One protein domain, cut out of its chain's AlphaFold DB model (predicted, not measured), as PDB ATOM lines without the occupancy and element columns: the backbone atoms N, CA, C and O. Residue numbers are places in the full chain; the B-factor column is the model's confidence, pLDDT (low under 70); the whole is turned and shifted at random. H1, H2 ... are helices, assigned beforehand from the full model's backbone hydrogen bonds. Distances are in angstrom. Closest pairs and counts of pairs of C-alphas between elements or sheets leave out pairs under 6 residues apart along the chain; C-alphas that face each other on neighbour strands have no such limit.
ATOM      1  N   LYS A 139     176.938 238.651 207.486       65.00
ATOM      2  CA  LYS A 139     176.407 237.544 208.296       65.00
ATOM      3  C   LYS A 139     177.508 236.669 208.912       65.00
ATOM      4  O   LYS A 139     177.377 236.251 210.059       65.00
ATOM      5  N   ASN A 140     178.583 236.406 208.169       61.94
ATOM      6  CA  ASN A 140     179.708 235.602 208.652       61.94
ATOM      7  C   ASN A 140     180.583 236.390 209.634       61.94
ATOM      8  O   ASN A 140     181.045 235.829 210.623       61.94
ATOM      9  N   LEU A 141     180.764 237.693 209.400       66.81
ATOM     10  CA  LEU A 141     181.513 238.575 210.293       66.81
ATOM     11  C   LEU A 141     180.776 238.828 211.618       66.81
ATOM     12  O   LEU A 141     181.413 238.840 212.669       66.81
ATOM     13  N   GLU A 142     179.446 238.965 211.586       64.19
ATOM     14  CA  GLU A 142     178.615 239.068 212.795       64.19
ATOM     15  C   GLU A 142     178.737 237.799 213.653       64.19
ATOM     16  O   GLU A 142     178.931 237.879 214.867       64.19
ATOM     17  N   LEU A 143     178.699 236.618 213.023       63.66
ATOM     18  CA  LEU A 143     178.895 235.344 213.713       63.66
ATOM     19  C   LEU A 143     180.321 235.217 214.274       63.66
ATOM     20  O   LEU A 143     180.485 234.812 215.421       63.66
ATOM     21  N   ALA A 144     181.340 235.621 213.506       61.41
ATOM     22  CA  ALA A 144     182.736 235.624 213.947       61.41
ATOM     23  C   ALA A 144     182.933 236.488 215.207       61.41
ATOM     24  O   ALA A 144     183.543 236.032 216.180       61.41
ATOM     25  N   ARG A 145     182.334 237.687 215.233       62.62
ATOM     26  CA  ARG A 145     182.326 238.589 216.395       62.62
ATOM     27  C   ARG A 145     181.654 237.949 217.614       62.62
ATOM     28  O   ARG A 145     182.197 238.013 218.713       62.62
ATOM     29  N   GLN A 146     180.508 237.286 217.432       62.59
ATOM     30  CA  GLN A 146     179.800 236.580 218.514       62.59
ATOM     31  C   GLN A 146     180.590 235.384 219.068       62.59
ATOM     32  O   GLN A 146     180.442 235.040 220.238       62.59
ATOM     33  N   THR A 147     181.455 234.779 218.254       54.44
ATOM     34  CA  THR A 147     182.366 233.701 218.673       54.44
ATOM     35  C   THR A 147     183.709 234.192 219.232       54.44
ATOM     36  O   THR A 147     184.551 233.366 219.576       54.44
ATOM     37  N   GLY A 148     183.913 235.510 219.358       55.50
ATOM     38  CA  GLY A 148     185.098 236.107 219.985       55.50
ATOM     39  C   GLY A 148     186.314 236.297 219.071       55.50
ATOM     40  O   GLY A 148     187.398 236.573 219.577       55.50
ATOM     41  N   VAL A 149     186.154 236.165 217.751       61.56
ATOM     42  CA  VAL A 149     187.215 236.488 216.780       61.56
ATOM     43  C   VAL A 149     187.452 237.997 216.787       61.56
ATOM     44  O   VAL A 149     186.499 238.772 216.834       61.56
ATOM     45  N   THR A 150     188.713 238.427 216.753       65.38
ATOM     46  CA  THR A 150     189.063 239.854 216.839       65.38
ATOM     47  C   THR A 150     189.072 240.537 215.465       65.38
ATOM     48  O   THR A 150     189.298 239.903 214.432       65.38
ATOM     49  N   ALA A 151     188.879 241.863 215.432       69.06
ATOM     50  CA  ALA A 151     188.993 242.651 214.197       69.06
ATOM     51  C   ALA A 151     190.387 242.530 213.546       69.06
ATOM     52  O   ALA A 151     190.494 242.534 212.320       69.06
ATOM     53  N   GLU A 152     191.438 242.379 214.362       67.94
ATOM     54  CA  GLU A 152     192.830 242.181 213.934       67.94
ATOM     55  C   GLU A 152     192.974 240.925 213.060       67.94
ATOM     56  O   GLU A 152     193.499 240.988 211.946       67.94
ATOM     57  N   GLU A 153     192.439 239.793 213.528       65.06
ATOM     58  CA  GLU A 153     192.492 238.511 212.817       65.06
ATOM     59  C   GLU A 153     191.749 238.573 211.477       65.06
ATOM     60  O   GLU A 153     192.239 238.064 210.468       65.06
ATOM     61  N   LEU A 154     190.600 239.251 211.438       69.12
ATOM     62  CA  LEU A 154     189.778 239.374 210.232       69.12
ATOM     63  C   LEU A 154     190.389 240.328 209.193       69.12
ATOM     64  O   LEU A 154     190.331 240.043 207.994       69.12
ATOM     65  N   MET A 155     191.032 241.424 209.615       69.38
ATOM     66  CA  MET A 155     191.774 242.304 208.696       69.38
ATOM     67  C   MET A 155     192.969 241.585 208.067       69.38
ATOM     68  O   MET A 155     193.189 241.697 206.859       69.38
ATOM     69  N   CYS A 156     193.716 240.798 208.848       67.19
ATOM     70  CA  CYS A 156     194.841 240.026 208.316       67.19
ATOM     71  C   CYS A 156     194.396 238.866 207.407       67.19
ATOM     72  O   CYS A 156     195.182 238.391 206.592       67.19
ATOM     73  N   GLN A 157     193.123 238.466 207.463       63.75
ATOM     74  CA  GLN A 157     192.488 237.550 206.509       63.75
ATOM     75  C   GLN A 157     191.840 238.267 205.309       63.75
ATOM     76  O   GLN A 157     191.061 237.667 204.574       63.75
ATOM     77  N   GLY A 158     192.170 239.540 205.066       65.75
ATOM     78  CA  GLY A 158     191.769 240.261 203.856       65.75
ATOM     79  C   GLY A 158     190.360 240.857 203.884       65.75
ATOM     80  O   GLY A 158     189.894 241.332 202.847       65.75
ATOM     81  N   CYS A 159     189.681 240.874 205.036       71.94
ATOM     82  CA  CYS A 159     188.413 241.584 205.162       71.94
ATOM     83  C   CYS A 159     188.626 243.098 205.121       71.94
ATOM     84  O   CYS A 159     189.477 243.651 205.820       71.94
ATOM     85  N   SER A 160     187.832 243.783 204.295       77.38
ATOM     86  CA  SER A 160     187.904 245.235 204.176       77.38
ATOM     87  C   SER A 160     187.320 245.910 205.414       77.38
ATOM     88  O   SER A 160     186.365 245.434 206.031       77.38
ATOM     89  N   CYS A 161     187.867 247.067 205.763       79.75
ATOM     90  CA  CYS A 161     187.394 247.824 206.913       79.75
ATOM     91  C   CYS A 161     185.899 248.226 206.843       79.75
ATOM     92  O   CYS A 161     185.213 248.095 207.858       79.75
ATOM     93  N   PRO A 162     185.324 248.606 205.676       81.44
ATOM     94  CA  PRO A 162     183.876 248.797 205.560       81.44
ATOM     95  C   PRO A 162     183.052 247.553 205.932       81.44
ATOM     96  O   PRO A 162     181.978 247.682 206.518       81.44
ATOM     97  N   ALA A 163     183.546 246.343 205.635       77.38
ATOM     98  CA  ALA A 163     182.865 245.100 205.995       77.38
ATOM     99  C   ALA A 163     182.869 244.862 207.513       77.38
ATOM    100  O   ALA A 163     181.854 244.454 208.074       77.38
ATOM    101  N   LEU A 164     183.972 245.194 208.189       77.19
ATOM    102  CA  LEU A 164     184.078 245.116 209.649       77.19
ATOM    103  C   LEU A 164     183.155 246.119 210.348       77.19
ATOM    104  O   LEU A 164     182.491 245.765 211.321       77.19
ATOM    105  N   LYS A 165     183.026 247.339 209.808       81.88
ATOM    106  CA  LYS A 165     182.047 248.321 210.293       81.88
ATOM    107  C   LYS A 165     180.613 247.782 210.197       81.88
ATOM    108  O   LYS A 165     179.849 247.905 211.150       81.88
ATOM    109  N   MET A 166     180.250 247.160 209.071       76.31
ATOM    110  CA  MET A 166     178.920 246.551 208.886       76.31
ATOM    111  C   MET A 166     178.659 245.362 209.820       76.31
ATOM    112  O   MET A 166     177.503 245.068 210.105       76.31
ATOM    113  N   ALA A 167     179.713 244.704 210.301       72.62
ATOM    114  CA  ALA A 167     179.647 243.605 211.264       72.62
ATOM    115  C   ALA A 167     179.608 244.061 212.735       72.62
ATOM    116  O   ALA A 167     179.718 243.241 213.647       72.62
ATOM    117  N   GLY A 168     179.514 245.373 212.978       73.44
ATOM    118  CA  GLY A 168     179.337 245.931 214.316       73.44
ATOM    119  C   GLY A 168     180.621 246.144 215.120       73.44
ATOM    120  O   GLY A 168     180.528 246.368 216.326       73.44
ATOM    121  N   TYR A 169     181.808 246.103 214.500       79.38
ATOM    122  CA  TYR A 169     183.039 246.529 215.176       79.38
ATOM    123  C   TYR A 169     183.045 248.044 215.387       79.38
ATOM    124  O   TYR A 169     182.744 248.828 214.478       79.38
ATOM    125  N   THR A 170     183.377 248.469 216.606       82.00
ATOM    126  CA  THR A 170     183.370 249.885 216.965       82.00
ATOM    127  C   THR A 170     184.649 250.571 216.504       82.00
ATOM    128  O   THR A 170     185.693 249.952 216.298       82.00
ATOM    129  N   ILE A 171     184.589 251.896 216.383       83.56
ATOM    130  CA  ILE A 171     185.770 252.700 216.064       83.56
ATOM    131  C   ILE A 171     186.872 252.564 217.130       83.56
ATOM    132  O   ILE A 171     188.050 252.654 216.801       83.56
ATOM    133  N   GLY A 172     186.498 252.296 218.389       79.81
ATOM    134  CA  GLY A 172     187.438 252.019 219.474       79.81
ATOM    135  C   GLY A 172     188.191 250.708 219.262       79.81
ATOM    136  O   GLY A 172     189.410 250.682 219.404       79.81
ATOM    137  N   ASP A 173     187.494 249.652 218.833       78.25
ATOM    138  CA  ASP A 173     188.114 248.356 218.520       78.25
ATOM    139  C   ASP A 173     189.145 248.498 217.395       78.25
ATOM    140  O   ASP A 173     190.261 247.990 217.488       78.25
ATOM    141  N   LEU A 174     188.795 249.263 216.357       80.50
ATOM    142  CA  LEU A 174     189.661 249.506 215.205       80.50
ATOM    143  C   LEU A 174     190.827 250.463 215.526       80.50
ATOM    144  O   LEU A 174     191.934 250.303 215.012       80.50
ATOM    145  N   LYS A 175     190.620 251.433 216.422       81.88
ATOM    146  CA  LYS A 175     191.696 252.289 216.941       81.88
ATOM    147  C   LYS A 175     192.690 251.487 217.787       81.88
ATOM    148  O   LYS A 175     193.894 251.689 217.655       81.88
ATOM    149  N   ASN A 176     192.213 250.548 218.606       77.88
ATOM    150  CA  ASN A 176     193.057 249.716 219.473       77.88
ATOM    151  C   ASN A 176     193.993 248.779 218.695       77.88
ATOM    152  O   ASN A 176     195.082 248.472 219.175       77.88
ATOM    153  N   ILE A 177     193.610 248.369 217.483       73.56
ATOM    154  CA  ILE A 177     194.475 247.593 216.573       73.56
ATOM    155  C   ILE A 177     195.414 248.481 215.732       73.56
ATOM    156  O   ILE A 177     196.140 247.978 214.875       73.56
ATOM    157  N   GLY A 178     195.428 249.797 215.976       73.12
ATOM    158  CA  GLY A 178     196.374 250.743 215.383       73.12
ATOM    159  C   GLY A 178     195.919 251.414 214.086       73.12
ATOM    160  O   GLY A 178     196.765 251.967 213.383       73.12
ATOM    161  N   MET A 179     194.623 251.390 213.741       81.50
ATOM    162  CA  MET A 179     194.143 252.121 212.562       81.50
ATOM    163  C   MET A 179     194.221 253.639 212.766       81.50
ATOM    164  O   MET A 179     193.785 254.179 213.785       81.50
ATOM    165  N   THR A 180     194.741 254.330 211.753       87.06
ATOM    166  CA  THR A 180     194.821 255.798 211.717       87.06
ATOM    167  C   THR A 180     193.463 256.429 211.402       87.06
ATOM    168  O   THR A 180     192.580 255.790 210.823       87.06
ATOM    169  N   ALA A 181     193.298 257.715 211.731       86.88
ATOM    170  CA  ALA A 181     192.092 258.467 211.382       86.88
ATOM    171  C   ALA A 181     191.825 258.481 209.865       86.88
ATOM    172  O   ALA A 181     190.671 258.405 209.451       86.88
ATOM    173  N   GLU A 182     192.878 258.516 209.040       86.69
ATOM    174  CA  GLU A 182     192.776 258.450 207.578       86.69
ATOM    175  C   GLU A 182     192.172 257.122 207.117       86.69
ATOM    176  O   GLU A 182     191.203 257.099 206.356       86.69
ATOM    177  N   GLN A 183     192.693 256.007 207.631       83.94
ATOM    178  CA  GLN A 183     192.181 254.684 207.292       83.94
ATOM    179  C   GLN A 183     190.728 254.529 207.742       83.94
ATOM    180  O   GLN A 183     189.902 254.049 206.973       83.94
ATOM    181  N   LEU A 184     190.387 254.987 208.949       86.62
ATOM    182  CA  LEU A 184     189.018 254.945 209.468       86.62
ATOM    183  C   LEU A 184     188.058 255.847 208.679       86.62
ATOM    184  O   LEU A 184     186.906 255.469 208.450       86.62
ATOM    185  N   HIS A 185     188.523 256.998 208.197       87.50
ATOM    186  CA  HIS A 185     187.739 257.835 207.297       87.50
ATOM    187  C   HIS A 185     187.449 257.110 205.972       87.50
ATOM    188  O   HIS A 185     186.301 257.070 205.530       87.50
ATOM    189  N   GLN A 186     188.444 256.421 205.404       83.62
ATOM    190  CA  GLN A 186     188.271 255.564 204.221       83.62
ATOM    191  C   GLN A 186     187.355 254.352 204.486       83.62
ATOM    192  O   GLN A 186     186.695 253.866 203.568       83.62
ATOM    193  N   CYS A 187     187.241 253.888 205.738       82.31
ATOM    194  CA  CYS A 187     186.245 252.887 206.145       82.31
ATOM    195  C   CYS A 187     184.803 253.427 206.174       82.31
ATOM    196  O   CYS A 187     183.861 252.661 206.391       82.31
ATOM    197  N   GLY A 188     184.625 254.739 205.996       83.88
ATOM    198  CA  GLY A 188     183.336 255.417 206.009       83.88
ATOM    199  C   GLY A 188     182.885 255.881 207.394       83.88
ATOM    200  O   GLY A 188     181.684 256.070 207.592       83.88
ATOM    201  N   TYR A 189     183.776 256.018 208.383       86.69
ATOM    202  CA  TYR A 189     183.443 256.715 209.634       86.69
ATOM    203  C   TYR A 189     183.396 258.232 209.405       86.69
ATOM    204  O   TYR A 189     184.203 258.795 208.657       86.69
ATOM    205  N   SER A 190     182.409 258.885 210.019       88.81
ATOM    206  CA  SER A 190     182.213 260.328 209.885       88.81
ATOM    207  C   SER A 190     183.213 261.111 210.738       88.81
ATOM    208  O   SER A 190     183.821 260.573 211.665       88.81
ATOM    209  N   LEU A 191     183.348 262.412 210.461       87.81
ATOM    210  CA  LEU A 191     184.137 263.327 211.293       87.81
ATOM    211  C   LEU A 191     183.714 263.262 212.770       87.81
ATOM    212  O   LEU A 191     184.564 263.218 213.657       87.81
ATOM    213  N   GLN A 192     182.405 263.192 213.033       87.12
ATOM    214  CA  GLN A 192     181.869 263.119 214.390       87.12
ATOM    215  C   GLN A 192     182.262 261.816 215.096       87.12
ATOM    216  O   GLN A 192     182.620 261.842 216.272       87.12
ATOM    217  N   ASP A 193     182.254 260.691 214.376       87.38
ATOM    218  CA  ASP A 193     182.661 259.394 214.929       87.38
ATOM    219  C   ASP A 193     184.139 259.412 215.338       87.38
ATOM    220  O   ASP A 193     184.499 258.924 216.410       87.38
ATOM    221  N   LEU A 194     184.993 260.020 214.509       89.00
ATOM    222  CA  LEU A 194     186.428 260.148 214.766       89.00
ATOM    223  C   LEU A 194     186.722 261.081 215.950       89.00
ATOM    224  O   LEU A 194     187.575 260.772 216.784       89.00
ATOM    225  N   MET A 195     185.991 262.190 216.079       88.25
ATOM    226  CA  MET A 195     186.110 263.068 217.248       88.25
ATOM    227  C   MET A 195     185.682 262.366 218.536       88.25
ATOM    228  O   MET A 195     186.395 262.433 219.535       88.25
ATOM    229  N   ASN A 196     184.566 261.633 218.504       85.56
ATOM    230  CA  ASN A 196     184.092 260.857 219.652       85.56
ATOM    231  C   ASN A 196     185.079 259.740 220.038       85.56
ATOM    232  O   ASN A 196     185.175 259.375 221.207       85.56
ATOM    233  N   ALA A 197     185.849 259.224 219.072       84.38
ATOM    234  CA  ALA A 197     186.939 258.278 219.309       84.38
ATOM    235  C   ALA A 197     188.219 258.929 219.875       84.38
ATOM    236  O   ALA A 197     189.193 258.225 220.165       84.38
ATOM    237  N   GLY A 198     188.248 260.257 220.027       85.94
ATOM    238  CA  GLY A 198     189.360 261.012 220.600       85.94
ATOM    239  C   GLY A 198     190.554 261.172 219.660       85.94
ATOM    240  O   GLY A 198     191.693 261.056 220.110       85.94
ATOM    241  N   PHE A 199     190.324 261.340 218.355       88.62
ATOM    242  CA  PHE A 199     191.372 261.758 217.417       88.62
ATOM    243  C   PHE A 199     191.614 263.271 217.501       88.62
ATOM    244  O   PHE A 199     190.677 264.055 217.649       88.62
ATOM    245  N   SER A 200     192.881 263.678 217.416       89.38
ATOM    246  CA  SER A 200     193.282 265.085 217.481       89.38
ATOM    247  C   SER A 200     192.994 265.819 216.168       89.38
ATOM    248  O   SER A 200     192.873 265.205 215.107       89.38
ATOM    249  N   ALA A 201     192.960 267.154 216.197       88.75
ATOM    250  CA  ALA A 201     192.825 267.962 214.981       88.75
ATOM    251  C   ALA A 201     193.938 267.677 213.945       88.75
ATOM    252  O   ALA A 201     193.685 267.749 212.743       88.75
ATOM    253  N   SER A 202     195.147 267.300 214.386       89.62
ATOM    254  CA  SER A 202     196.236 266.855 213.501       89.62
ATOM    255  C   SER A 202     195.933 265.530 212.804       89.62
ATOM    256  O   SER A 202     196.195 265.409 211.608       89.62
ATOM    257  N   ASP A 203     195.349 264.563 213.513       89.69
ATOM    258  CA  ASP A 203     194.976 263.267 212.928       89.69
ATOM    259  C   ASP A 203     193.864 263.450 211.888       89.69
ATOM    260  O   ASP A 203     193.890 262.858 210.811       89.69
ATOM    261  N   LEU A 204     192.905 264.329 212.185       91.56
ATOM    262  CA  LEU A 204     191.798 264.650 211.286       91.56
ATOM    263  C   LEU A 204     192.269 265.426 210.048       91.56
ATOM    264  O   LEU A 204     191.772 265.193 208.948       91.56
ATOM    265  N   LYS A 205     193.278 266.295 210.188       91.94
ATOM    266  CA  LYS A 205     193.928 266.932 209.036       91.94
ATOM    267  C   LYS A 205     194.560 265.893 208.108       91.94
ATOM    268  O   LYS A 205     194.387 265.976 206.895       91.94
ATOM    269  N   GLN A 206     195.275 264.913 208.665       87.94
ATOM    270  CA  GLN A 206     195.871 263.820 207.884       87.94
ATOM    271  C   GLN A 206     194.803 262.941 207.223       87.94
ATOM    272  O   GLN A 206     194.997 262.488 206.102       87.94
ATOM    273  N   ALA A 207     193.643 262.782 207.866       86.81
ATOM    274  CA  ALA A 207     192.490 262.091 207.296       86.81
ATOM    275  C   ALA A 207     191.792 262.845 206.147       86.81
ATOM    276  O   ALA A 207     190.865 262.303 205.546       86.81
ATOM    277  N   GLY A 208     192.229 264.068 205.823       88.31
ATOM    278  CA  GLY A 208     191.739 264.849 204.687       88.31
ATOM    279  C   GLY A 208     190.642 265.866 205.014       88.31
ATOM    280  O   GLY A 208     190.102 266.474 204.092       88.31
ATOM    281  N   PHE A 209     190.317 266.092 206.292       92.19
ATOM    282  CA  PHE A 209     189.330 267.104 206.679       92.19
ATOM    283  C   PHE A 209     189.895 268.522 206.555       92.19
ATOM    284  O   PHE A 209     191.023 268.805 206.971       92.19
ATOM    285  N   SER A 210     189.098 269.436 205.999       93.06
ATOM    286  CA  SER A 210     189.501 270.832 205.830       93.06
ATOM    287  C   SER A 210     189.399 271.619 207.142       93.06
ATOM    288  O   SER A 210     188.656 271.260 208.057       93.06
ATOM    289  N   ALA A 211     190.078 272.769 207.216       92.00
ATOM    290  CA  ALA A 211     189.934 273.692 208.345       92.00
ATOM    291  C   ALA A 211     188.475 274.153 208.551       92.00
ATOM    292  O   ALA A 211     188.075 274.461 209.673       92.00
ATOM    293  N   GLN A 212     187.672 274.190 207.480       93.00
ATOM    294  CA  GLN A 212     186.253 274.539 207.549       93.00
ATOM    295  C   GLN A 212     185.428 273.423 208.196       93.00
ATOM    296  O   GLN A 212     184.592 273.716 209.051       93.00
ATOM    297  N   ASP A 213     185.691 272.163 207.844       92.00
ATOM    298  CA  ASP A 213     185.011 271.008 208.440       92.00
ATOM    299  C   ASP A 213     185.282 270.941 209.943       92.00
ATOM    300  O   ASP A 213     184.361 270.789 210.744       92.00
ATOM    301  N   LEU A 214     186.540 271.162 210.333       91.94
ATOM    302  CA  LEU A 214     186.952 271.148 211.734       91.94
ATOM    303  C   LEU A 214     186.400 272.343 212.521       91.94
ATOM    304  O   LEU A 214     185.970 272.190 213.662       91.94
ATOM    305  N   LYS A 215     186.310 273.528 211.913       92.50
ATOM    306  CA  LYS A 215     185.621 274.665 212.538       92.50
ATOM    307  C   LYS A 215     184.147 274.356 212.805       92.50
ATOM    308  O   LYS A 215     183.654 274.637 213.894       92.50
ATOM    309  N   ASN A 216     183.447 273.789 211.822       90.44
ATOM    310  CA  ASN A 216     182.034 273.422 211.962       90.44
ATOM    311  C   ASN A 216     181.831 272.327 213.020       90.44
ATOM    312  O   ASN A 216     180.791 272.285 213.670       90.44
ATOM    313  N   ALA A 217     182.845 271.485 213.214       86.12
ATOM    314  CA  ALA A 217     182.926 270.482 214.268       86.12
ATOM    315  C   ALA A 217     183.300 271.041 215.661       86.12
ATOM    316  O   ALA A 217     183.288 270.290 216.633       86.12
ATOM    317  N   GLY A 218     183.587 272.343 215.784       87.31
ATOM    318  CA  GLY A 218     183.799 273.022 217.068       87.31
ATOM    319  C   GLY A 218     185.257 273.300 217.445       87.31
ATOM    320  O   GLY A 218     185.495 273.829 218.528       87.31
ATOM    321  N   PHE A 219     186.228 273.003 216.575       90.25
ATOM    322  CA  PHE A 219     187.636 273.310 216.843       90.25
ATOM    323  C   PHE A 219     187.922 274.818 216.778       90.25
ATOM    324  O   PHE A 219     187.475 275.535 215.875       90.25
ATOM    325  N   SER A 220     188.721 275.303 217.723       91.12
ATOM    326  CA  SER A 220     189.195 276.684 217.777       91.12
ATOM    327  C   SER A 220     190.353 276.941 216.805       91.12
ATOM    328  O   SER A 220     191.097 276.043 216.411       91.12
ATOM    329  N   ALA A 221     190.575 278.214 216.464       86.81
ATOM    330  CA  ALA A 221     191.708 278.629 215.632       86.81
ATOM    331  C   ALA A 221     193.076 278.211 216.221       86.81
ATOM    332  O   ALA A 221     194.005 277.916 215.469       86.81
ATOM    333  N   GLY A 222     193.198 278.161 217.555       86.00
ATOM    334  CA  GLY A 222     194.413 277.716 218.247       86.00
ATOM    335  C   GLY A 222     194.679 276.221 218.068       86.00
ATOM    336  O   GLY A 222     195.807 275.827 217.781       86.00
ATOM    337  N   GLU A 223     193.638 275.394 218.153       88.31
ATOM    338  CA  GLU A 223     193.745 273.943 217.948       88.31
ATOM    339  C   GLU A 223     194.083 273.602 216.495       88.31
ATOM    340  O   GLU A 223     194.927 272.744 216.238       88.31
ATOM    341  N   LEU A 224     193.506 274.330 215.535       91.25
ATOM    342  CA  LEU A 224     193.842 274.152 214.120       91.25
ATOM    343  C   LEU A 224     195.272 274.598 213.797       91.25
ATOM    344  O   LEU A 224     195.938 273.981 212.966       91.25
ATOM    345  N   LYS A 225     195.787 275.619 214.489       89.56
ATOM    346  CA  LYS A 225     197.206 275.981 214.400       89.56
ATOM    347  C   LYS A 225     198.111 274.874 214.921       89.56
ATOM    348  O   LYS A 225     199.083 274.530 214.256       89.56
ATOM    349  N   ALA A 226     197.803 274.313 216.090       86.94
ATOM    350  CA  ALA A 226     198.569 273.202 216.651       86.94
ATOM    351  C   ALA A 226     198.534 271.963 215.734       86.94
ATOM    352  O   ALA A 226     199.528 271.252 215.624       86.94
ATOM    353  N   ALA A 227     197.429 271.765 215.006       86.06
ATOM    354  CA  ALA A 227     197.288 270.747 213.962       86.06
ATOM    355  C   ALA A 227     198.045 271.058 212.653       86.06
ATOM    356  O   ALA A 227     198.059 270.243 211.728       86.06
ATOM    357  N   GLY A 228     198.673 272.232 212.554       86.50
ATOM    358  CA  GLY A 228     199.512 272.644 211.435       86.50
ATOM    359  C   GLY A 228     198.757 273.216 210.236       86.50
ATOM    360  O   GLY A 228     199.313 273.210 209.138       86.50
ATOM    361  N   PHE A 229     197.498 273.640 210.370       88.75
ATOM    362  CA  PHE A 229     196.863 274.486 209.346       88.75
ATOM    363  C   PHE A 229     197.566 275.845 209.276       88.75
ATOM    364  O   PHE A 229     198.216 276.244 210.239       88.75
ATOM    365  N   ASP A 230     197.476 276.543 208.145       85.81
ATOM    366  CA  ASP A 230     198.035 277.890 208.021       85.81
ATOM    367  C   ASP A 230     196.962 278.984 208.191       85.81
ATOM    368  O   ASP A 230     195.754 278.732 208.235       85.81
ATOM    369  N   ALA A 231     197.393 280.243 208.305       80.31
ATOM    370  CA  ALA A 231     196.470 281.365 208.479       80.31
ATOM    371  C   ALA A 231     195.505 281.545 207.287       80.31
ATOM    372  O   ALA A 231     194.399 282.064 207.464       80.31
ATOM    373  N   ALA A 232     195.898 281.127 206.078       78.25
ATOM    374  CA  ALA A 232     195.058 281.220 204.891       78.25
ATOM    375  C   ALA A 232     193.940 280.166 204.913       78.25
ATOM    376  O   ALA A 232     192.802 280.490 204.566       78.25
ATOM    377  N   ASP A 233     194.227 278.953 205.381       83.81
ATOM    378  CA  ASP A 233     193.251 277.881 205.592       83.81
ATOM    379  C   ASP A 233     192.195 278.288 206.623       83.81
ATOM    380  O   ASP A 233     190.995 278.134 206.388       83.81
ATOM    381  N   LEU A 234     192.617 278.902 207.735       84.31
ATOM    382  CA  LEU A 234     191.699 279.413 208.760       84.31
ATOM    383  C   LEU A 234     190.846 280.580 208.239       84.31
ATOM    384  O   LEU A 234     189.659 280.684 208.564       84.31
ATOM    385  N   LYS A 235     191.412 281.448 207.394       81.50
ATOM    386  CA  LYS A 235     190.655 282.536 206.760       81.50
ATOM    387  C   LYS A 235     189.610 281.994 205.783       81.50
ATOM    388  O   LYS A 235     188.472 282.455 205.807       81.50
ATOM    389  N   LYS A 236     189.956 280.983 204.974       83.12
ATOM    390  CA  LYS A 236     189.009 280.275 204.090       83.12
ATOM    391  C   LYS A 236     187.918 279.551 204.879       83.12
ATOM    392  O   LYS A 236     186.762 279.588 204.479       83.12
ATOM    393  N   ALA A 237     188.259 278.990 206.040       83.56
ATOM    394  CA  ALA A 237     187.299 278.424 206.987       83.56
ATOM    395  C   ALA A 237     186.396 279.485 207.655       83.56
ATOM    396  O   ALA A 237     185.448 279.155 208.371       83.56
ATOM    397  N   GLY A 238     186.659 280.779 207.442       80.94
ATOM    398  CA  GLY A 238     185.850 281.887 207.941       80.94
ATOM    399  C   GLY A 238     186.115 282.245 209.403       80.94
ATOM    400  O   GLY A 238     185.200 282.721 210.079       80.94
ATOM    401  N   PHE A 239     187.304 281.961 209.940       80.88
ATOM    402  CA  PHE A 239     187.731 282.561 211.207       80.88
ATOM    403  C   PHE A 239     187.995 284.057 211.013       80.88
ATOM    404  O   PHE A 239     188.525 284.488 209.989       80.88
ATOM    405  N   THR A 240     187.625 284.862 212.007       78.44
ATOM    406  CA  THR A 240     187.897 286.304 211.989       78.44
ATOM    407  C   THR A 240     189.388 286.580 212.186       78.44
ATOM    408  O   THR A 240     190.095 285.812 212.840       78.44
ATOM    409  N   ASN A 241     189.866 287.728 211.697       67.06
ATOM    410  CA  ASN A 241     191.261 288.141 211.893       67.06
ATOM    411  C   ASN A 241     191.642 288.194 213.385       67.06
ATOM    412  O   ASN A 241     192.753 287.823 213.740       67.06
ATOM    413  N   ALA A 242     190.716 288.579 214.271       61.53
ATOM    414  CA  ALA A 242     190.941 288.561 215.716       61.53
ATOM    415  C   ALA A 242     191.143 287.134 216.266       61.53
ATOM    416  O   ALA A 242     192.040 286.911 217.071       61.53
ATOM    417  N   GLN A 243     190.360 286.152 215.803       74.94
ATOM    418  CA  GLN A 243     190.496 284.748 216.217       74.94
ATOM    419  C   GLN A 243     191.807 284.119 215.725       74.94
ATOM    420  O   GLN A 243     192.430 283.356 216.459       74.94
ATOM    421  N   ILE A 244     192.247 284.467 214.513       76.12
ATOM    422  CA  ILE A 244     193.523 284.006 213.946       76.12
ATOM    423  C   ILE A 244     194.705 284.620 214.716       76.12
ATOM    424  O   ILE A 244     195.646 283.914 215.071       76.12
ATOM    425  N   LEU A 245     194.640 285.908 215.060       71.19
ATOM    426  CA  LEU A 245     195.666 286.572 215.876       71.19
ATOM    427  C   LEU A 245     195.736 286.008 217.302       71.19
ATOM    428  O   LEU A 245     196.823 285.740 217.805       71.19
ATOM    429  N   ASN A 246     194.586 285.764 217.936       74.00
ATOM    430  CA  ASN A 246     194.521 285.174 219.278       74.00
ATOM    431  C   ASN A 246     195.031 283.722 219.313       74.00
ATOM    432  O   ASN A 246     195.519 283.274 220.345       74.00
ATOM    433  N   ALA A 247     194.977 283.001 218.187       73.88
ATOM    434  CA  ALA A 247     195.623 281.696 218.025       73.88
ATOM    435  C   ALA A 247     197.164 281.789 217.939       73.88
ATOM    436  O   ALA A 247     197.854 280.775 217.827       73.88
ATOM    437  N   GLY A 248     197.731 282.998 217.995       65.81
ATOM    438  CA  GLY A 248     199.166 283.252 217.985       65.81
ATOM    439  C   GLY A 248     199.786 283.174 216.594       65.81
ATOM    440  O   GLY A 248     200.995 282.966 216.491       65.81
TER     441      GLY A 248
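What this domain is: This is residues 139 to 248 of the 844 residues of an uncharacterized protein of Gammaproteobacteria bacterium RIFCSPHIGHO2_02_FULL_39_13 (UniProt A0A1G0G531). This is a slender rod in which the chain winds round the long axis as a solenoid of eleven short helices, H1 to H11, joined by tight turns, with H1 at one end and H11 at the other. Each helix lies farther along the rod than the one before it, and successive helices are turned steeply against each other rather than lying side by side. The winding is loosely joined at the H1 end, where H1 to H4 touch no other helix, and better joined from H5 to H11. The printed part has 110 residues, 68 of them in the eleven helices, with no named strand, and its class is all helix. The whole is loose, with a radius of gyration of the C-alphas of 17.2 A and spans of 56 by 19 by 19 A.

Where its parts are: The longest helix is H1, residues 139 to 146, which begins at C-alpha 139 at (176.407, 237.544, 208.296) and measures 10.8 A from first to last C-alpha. The other ten helices have six residues each. H2, residues 151 to 156, H6, residues 191 to 196, H8, residues 211 to 216, and H10, residues 231 to 236, each measure 8.7 A. H3, residues 161 to 166, H7, residues 201 to 206, and H9, residues 221 to 226, each measure 8.8 A. H4, residues 171 to 176, H5, residues 181 to 186, and H11, residues 241 to 246, each measure 8.6 A. H6 begins at C-alpha 191 at (184.137, 263.327, 211.293), and H11 ends at C-alpha 246 at (194.521, 285.174, 219.278).

How they stand to each other: H1 and H2 are near each other, with 6 pairs of C-alphas within 10 A. H1 is close to but not clearly touching H3, about perpendicular at 84 degrees; the closest C-alphas are those of Leu 141 and Leu 164, 7.1 A apart. H2 is close to but not clearly touching H4, with the C-alphas of Ala 151 and Leu 174 closest at 7.0 A. H3 and H4 are only just apart, with 8.1 A between their closest C-alphas. H4 and H6 are close but not clearly touching, with the C-alphas of Ile 171 and Asp 193 closest at 7.5 A. H5 and H6 touch and form a helical hairpin, opposite ways at a steep tilt of 44 degrees, with the C-alphas of Ala 181 and Leu 194 closest at 6.8 A. H5 and H7 touch, the same way at a steep tilt of 48 degrees; the C-alphas of Ala 181 and Asp 203 are closest, 5.8 A apart. H7 touches H9, with the C-alphas of Ala 201 and Leu 224 closest at 6.3 A. H8 touches H10, where the C-alphas of Ala 211 and Leu 234 are closest at 6.0 A. H9 touches H11, with the C-alphas of Ala 221 and Ile 244 closest at 5.9 A. H10 and H11 form a second helical hairpin, opposite ways at a steep tilt of 42 degrees, with the C-alphas of Ala 231 and Ile 244 closest at 6.7 A. Among the pairs that are apart are H1 and H11, and H5 and H8. In each of the eleven helices, every O i to N i+4 pair is within hydrogen-bond range.

The domain as a whole: The two C-alphas farthest apart are those of Thr 147 and Ala 242, 55.6 A. The printed part has no cut, and the ten links between helices are tight, each of 4 residues. The mean pLDDT of the printed part is 80.0. Residues 139 to 158, 241 to 242 and 248 are under 70, and the mean of H1 is 64.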